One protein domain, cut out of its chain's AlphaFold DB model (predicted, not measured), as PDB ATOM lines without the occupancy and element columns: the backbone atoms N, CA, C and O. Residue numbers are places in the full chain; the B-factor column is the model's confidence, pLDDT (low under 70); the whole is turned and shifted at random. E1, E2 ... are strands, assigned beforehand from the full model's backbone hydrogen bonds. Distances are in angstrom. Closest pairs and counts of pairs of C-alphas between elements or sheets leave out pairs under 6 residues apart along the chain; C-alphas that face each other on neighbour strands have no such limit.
ATOM      1  N   ASP A 270     172.775 142.430 128.376       84.44
ATOM      2  CA  ASP A 270     173.691 143.543 128.614       84.44
ATOM      3  C   ASP A 270     173.500 143.980 130.062       84.44
ATOM      4  O   ASP A 270     172.460 144.562 130.413       84.44
ATOM      5  N   ASP A 271     174.481 143.655 130.890       82.56
ATOM      6  CA  ASP A 271     174.436 143.895 132.320       82.56
ATOM      7  C   ASP A 271     175.039 145.253 132.629       82.56
ATOM      8  O   ASP A 271     176.249 145.478 132.581       82.56
ATOM      9  N   ALA A 272     174.162 146.196 132.945       80.50
ATOM     10  CA  ALA A 272     174.558 147.560 133.221       80.50
ATOM     11  C   ALA A 272     173.880 148.072 134.485       80.50
ATOM     12  O   ALA A 272     172.695 147.842 134.740       80.50
ATOM     13  N   CYS A 273     174.624 148.860 135.257       75.25
ATOM     14  CA  CYS A 273     174.020 149.690 136.281       75.25
ATOM     15  C   CYS A 273     173.480 150.965 135.625       75.25
ATOM     16  O   CYS A 273     174.239 151.856 135.238       75.25
ATOM     17  N   VAL A 274     172.155 151.071 135.505       77.12
ATOM     18  CA  VAL A 274     171.496 152.246 134.920       77.12
ATOM     19  C   VAL A 274     170.678 152.936 136.003       77.12
ATOM     20  O   VAL A 274     169.604 152.477 136.378       77.12
ATOM     21  N   GLY A 275     171.190 154.062 136.512       68.19
ATOM     22  CA  GLY A 275     170.509 154.854 137.543       68.19
ATOM     23  C   GLY A 275     170.487 154.206 138.933       68.19
ATOM     24  O   GLY A 275     169.502 154.371 139.647       68.19
ATOM     25  N   GLY A 276     171.537 153.465 139.307       68.31
ATOM     26  CA  GLY A 276     171.654 152.816 140.624       68.31
ATOM     27  C   GLY A 276     170.867 151.509 140.757       68.31
ATOM     28  O   GLY A 276     170.692 151.003 141.860       68.31
ATOM     29  N   VAL A 277     170.368 150.967 139.642       74.94
ATOM     30  CA  VAL A 277     169.669 149.681 139.594       74.94
ATOM     31  C   VAL A 277     170.403 148.770 138.621       74.94
ATOM     32  O   VAL A 277     170.675 149.164 137.482       74.94
ATOM     33  N   VAL A 278     170.702 147.553 139.077       79.50
ATOM     34  CA  VAL A 278     171.233 146.487 138.226       79.50
ATOM     35  C   VAL A 278     170.176 146.122 137.193       79.50
ATOM     36  O   VAL A 278     169.032 145.810 137.540       79.50
ATOM     37  N   LYS A 279     170.542 146.209 135.918       83.06
ATOM     38  CA  LYS A 279     169.644 145.925 134.813       83.06
ATOM     39  C   LYS A 279     170.316 144.969 133.838       83.06
ATOM     40  O   LYS A 279     171.275 145.351 133.181       83.06
ATOM     41  N   HIS A 280     169.721 143.790 133.704       84.56
ATOM     42  CA  HIS A 280     170.072 142.775 132.713       84.56
ATOM     43  C   HIS A 280     169.183 142.991 131.486       84.56
ATOM     44  O   HIS A 280     168.004 142.623 131.481       84.56
ATOM     45  N   THR A 281     169.673 143.738 130.494       85.38
ATOM     46  CA  THR A 281     168.855 144.124 129.333       85.38
ATOM     47  C   THR A 281     169.004 143.083 128.224       85.38
ATOM     48  O   THR A 281     170.115 142.909 127.746       85.38
ATOM     49  N   PRO A 282     167.927 142.424 127.762       86.44
ATOM     50  CA  PRO A 282     168.010 141.463 126.663       86.44
ATOM     51  C   PRO A 282     168.677 142.043 125.410       86.44
ATOM     52  O   PRO A 282     168.298 143.131 124.965       86.44
ATOM     53  N   ILE A 283     169.630 141.311 124.833       83.12
ATOM     54  CA  ILE A 283     170.260 141.635 123.549       83.12
ATOM     55  C   ILE A 283     169.865 140.573 122.527       83.12
ATOM     56  O   ILE A 283     170.068 139.390 122.774       83.12
ATOM     57  N   ASP A 284     169.367 140.985 121.361       83.06
ATOM     58  CA  ASP A 284     168.998 140.066 120.279       83.06
ATOM     59  C   ASP A 284     170.117 139.948 119.226       83.06
ATOM     60  O   ASP A 284     170.798 140.925 118.899       83.06
ATOM     61  N   GLY A 285     170.297 138.758 118.649       69.38
ATOM     62  CA  GLY A 285     171.225 138.507 117.538       69.38
ATOM     63  C   GLY A 285     172.708 138.393 117.916       69.38
ATOM     64  O   GLY A 285     173.556 138.292 117.027       69.38
ATOM     65  N   VAL A 286     173.036 138.394 119.211       77.31
ATOM     66  CA  VAL A 286     174.375 138.059 119.722       77.31
ATOM     67  C   VAL A 286     174.547 136.543 119.735       77.31
ATOM     68  O   VAL A 286     173.611 135.813 120.049       77.31
ATOM     69  N   VAL A 287     175.736 136.068 119.362       72.44
ATOM     70  CA  VAL A 287     176.068 134.643 119.423       72.44
ATOM     71  C   VAL A 287     176.254 134.248 120.886       72.44
ATOM     72  O   VAL A 287     177.107 134.813 121.565       72.44
ATOM     73  N   CYS A 288     175.480 133.277 121.350       73.31
ATOM     74  CA  CYS A 288     175.501 132.778 122.721       73.31
ATOM     75  C   CYS A 288     175.843 131.289 122.762       73.31
ATOM     76  O   CYS A 288     175.585 130.541 121.818       73.31
ATOM     77  N   SER A 289     176.415 130.855 123.879       69.06
ATOM     78  CA  SER A 289     176.669 129.450 124.195       69.06
ATOM     79  C   SER A 289     175.780 129.043 125.366       69.06
ATOM     80  O   SER A 289     175.815 129.687 126.414       69.06
ATOM     81  N   VAL A 290     174.975 127.994 125.198       58.81
ATOM     82  CA  VAL A 290     174.211 127.408 126.309       58.81
ATOM     83  C   VAL A 290     175.166 126.690 127.265       58.81
ATOM     84  O   VAL A 290     176.004 125.896 126.844       58.81
ATOM     85  N   ALA A 291     175.055 126.981 128.562       55.06
ATOM     86  CA  ALA A 291     175.863 126.329 129.584       55.06
ATOM     87  C   ALA A 291     175.428 124.863 129.767       55.06
ATOM     88  O   ALA A 291     174.271 124.594 130.094       55.06
ATOM     89  N   GLY A 292     176.373 123.933 129.598       58.22
ATOM     90  CA  GLY A 292     176.231 122.525 129.990       58.22
ATOM     91  C   GLY A 292     175.948 121.512 128.875       58.22
ATOM     92  O   GLY A 292     175.867 120.327 129.183       58.22
ATOM     93  N   ASP A 293     175.823 121.933 127.614       59.19
ATOM     94  CA  ASP A 293     175.714 121.009 126.476       59.19
ATOM     95  C   ASP A 293     176.401 121.596 125.234       59.19
ATOM     96  O   ASP A 293     175.830 122.411 124.503       59.19
ATOM     97  N   LEU A 294     177.657 121.194 125.005       62.47
ATOM     98  CA  LEU A 294     178.470 121.672 123.880       62.47
ATOM     99  C   LEU A 294     177.986 121.144 122.512       62.47
ATOM    100  O   LEU A 294     178.474 121.607 121.481       62.47
ATOM    101  N   CYS A 295     177.005 120.232 122.476       63.97
ATOM    102  CA  CYS A 295     176.491 119.615 121.249       63.97
ATOM    103  C   CYS A 295     175.304 120.350 120.612       63.97
ATOM    104  O   CYS A 295     174.962 120.088 119.456       63.97
ATOM    105  N   GLN A 296     174.688 121.301 121.324       64.25
ATOM    106  CA  GLN A 296     173.561 122.097 120.809       64.25
ATOM    107  C   GLN A 296     173.984 123.354 120.031       64.25
ATOM    108  O   GLN A 296     173.128 124.130 119.597       64.25
ATOM    109  N   GLY A 297     175.292 123.517 119.818       61.38
ATOM    110  CA  GLY A 297     175.882 124.599 119.044       61.38
ATOM    111  C   GLY A 297     175.628 125.989 119.620       61.38
ATOM    112  O   GLY A 297     174.977 126.195 120.645       61.38
ATOM    113  N   THR A 298     176.209 126.979 118.956       60.19
ATOM    114  CA  THR A 298     175.999 128.381 119.293       60.19
ATOM    115  C   THR A 298     174.600 128.821 118.853       60.19
ATOM    116  O   THR A 298     174.134 128.508 117.755       60.19
ATOM    117  N   GLY A 299     173.890 129.526 119.731       70.69
ATOM    118  CA  GLY A 299     172.591 130.122 119.433       70.69
ATOM    119  C   GLY A 299     172.714 131.600 119.086       70.69
ATOM    120  O   GLY A 299     173.775 132.207 119.247       70.69
ATOM    121  N   LEU A 300     171.615 132.189 118.623       80.56
ATOM    122  CA  LEU A 300     171.456 133.640 118.615       80.56
ATOM    123  C   LEU A 300     170.536 134.013 119.763       80.56
ATOM    124  O   LEU A 300     169.513 133.369 119.976       80.56
ATOM    125  N   CYS A 301     170.889 135.052 120.499       82.31
ATOM    126  CA  CYS A 301     170.016 135.558 121.535       82.31
ATOM    127  C   CYS A 301     168.708 136.080 120.925       82.31
ATOM    128  O   CYS A 301     168.732 136.815 119.936       82.31
ATOM    129  N   ASP A 302     167.584 135.683 121.509       84.88
ATOM    130  CA  ASP A 302     166.245 136.178 121.203       84.88
ATOM    131  C   ASP A 302     165.506 136.383 122.529       84.88
ATOM    132  O   ASP A 302     165.356 135.456 123.330       84.88
ATOM    133  N   ALA A 303     165.109 137.624 122.805       82.56
ATOM    134  CA  ALA A 303     164.426 138.037 124.028       82.56
ATOM    135  C   ALA A 303     165.145 137.625 125.334       82.56
ATOM    136  O   ALA A 303     164.502 137.321 126.342       82.56
ATOM    137  N   GLY A 304     166.483 137.644 125.334       77.12
ATOM    138  CA  GLY A 304     167.305 137.354 126.518       77.12
ATOM    139  C   GLY A 304     167.527 135.863 126.770       77.12
ATOM    140  O   GLY A 304     168.076 135.489 127.806       77.12
ATOM    141  N   GLN A 305     167.110 135.009 125.831       80.81
ATOM    142  CA  GLN A 305     167.366 133.574 125.839       80.81
ATOM    143  C   GLN A 305     168.185 133.179 124.615       80.81
ATOM    144  O   GLN A 305     168.020 133.737 123.534       80.81
ATOM    145  N   CYS A 306     169.057 132.189 124.775       77.06
ATOM    146  CA  CYS A 306     169.835 131.669 123.663       77.06
ATOM    147  C   CYS A 306     168.955 130.769 122.783       77.06
ATOM    148  O   CYS A 306     168.642 129.641 123.168       77.06
ATOM    149  N   ALA A 307     168.524 131.257 121.617       73.31
ATOM    150  CA  ALA A 307     167.763 130.465 120.659       73.31
ATOM    151  C   ALA A 307     168.721 129.538 119.892       73.31
ATOM    152  O   ALA A 307     169.511 129.976 119.050       73.31
ATOM    153  N   THR A 308     168.677 128.242 120.209       63.03
ATOM    154  CA  THR A 308     169.494 127.192 119.581       63.03
ATOM    155  C   THR A 308     169.166 127.086 118.094       63.03
ATOM    156  O   THR A 308     167.995 126.924 117.741       63.03
ATOM    157  N   SER A 309     170.168 127.156 117.211       59.59
ATOM    158  CA  SER A 309     169.916 127.058 115.765       59.59
ATOM    159  C   SER A 309     170.870 126.167 114.968       59.59
ATOM    160  O   SER A 309     170.706 126.094 113.755       59.59
TER     161      SER A 309
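AT A GLANCE: This is residues 270 to 309 of the 813 residues of an uncharacterized protein of Deltaproteobacteria bacterium HGW-Deltaproteobacteria-14 (UniProt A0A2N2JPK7). A thin two-strand hairpin, E1 and E2, is joined end to end with a small three-strand sheet, E3, E4 and E5, and together they make a loose rod. The turn of the first hairpin sticks out at one end with residues 273 to 278, and the loop between E3 and E4 reaches the other end at Cys 295. The printed part has 40 residues, with no named helix and five named strands in the order E1, E2, E3, E4, E5; the class is all strand. Both sheets, E1 - E2 and E3 - E4 - E5, are antiparallel. The radius of gyration of the C-alphas is 12.2 A, and the spans are 39 by 19 by 11 A.

HOW THE PARTS SIT: E1, residues 270 to 273, and E2, residues 278 to 282, form a hairpin, with 157 degrees between their directions. N 270 and O 281, 2.8 A apart, and N 279 and O 272, 2.9 A apart, are within hydrogen-bond range. E3, residues 287 to 289, E4, residues 298 to 302, and E5, residues 305 to 308, form a meander, each strand the antiparallel neighbour of the one before. E3 and E4 are a hairpin at 116 degrees, with N 288 and O 299 within hydrogen-bond range at 2.9 A. E4 and E5 are a hairpin at 135 degrees, with N 302 and O 305 within hydrogen-bond range at 2.8 A. E3 and E5 are the edge strands; their closest C-alphas, those of Cys 288 and Cys 306, are 5.8 A apart. Between E2 and E4 the closest C-alphas, those of Pro 282 and Asp 302, are 7.8 A apart. E1 is apart from E3, E4 and E5, and E2 is apart from E3.

IN THESE COORDINATES: E1 begins at C-alpha 270, at (173.691, 143.543, 128.614), and is 9.8 A long from first to last C-alpha. E2 measures 13.0 A and ends at C-alpha 282, at (168.010, 141.463, 126.663). E3 measures 7.1 A, E4 12.6 A and E5 9.2 A. E5 ends at C-alpha 308, at (169.494, 127.192, 119.581).

THE WHOLE: The two C-alphas farthest apart, those of Gly 275 and Cys 295, are 39.3 A apart. The printed part has no cut and no long link: the links E1 to E2, E2 to E3 and E4 to E5 are tight, and the link E3 to E4, with 8 residues, is short. The mean pLDDT of the printed part is 73.3, and 15 residues are under 70: 275 to 276, 285, 289 to 298, and 308 to 309.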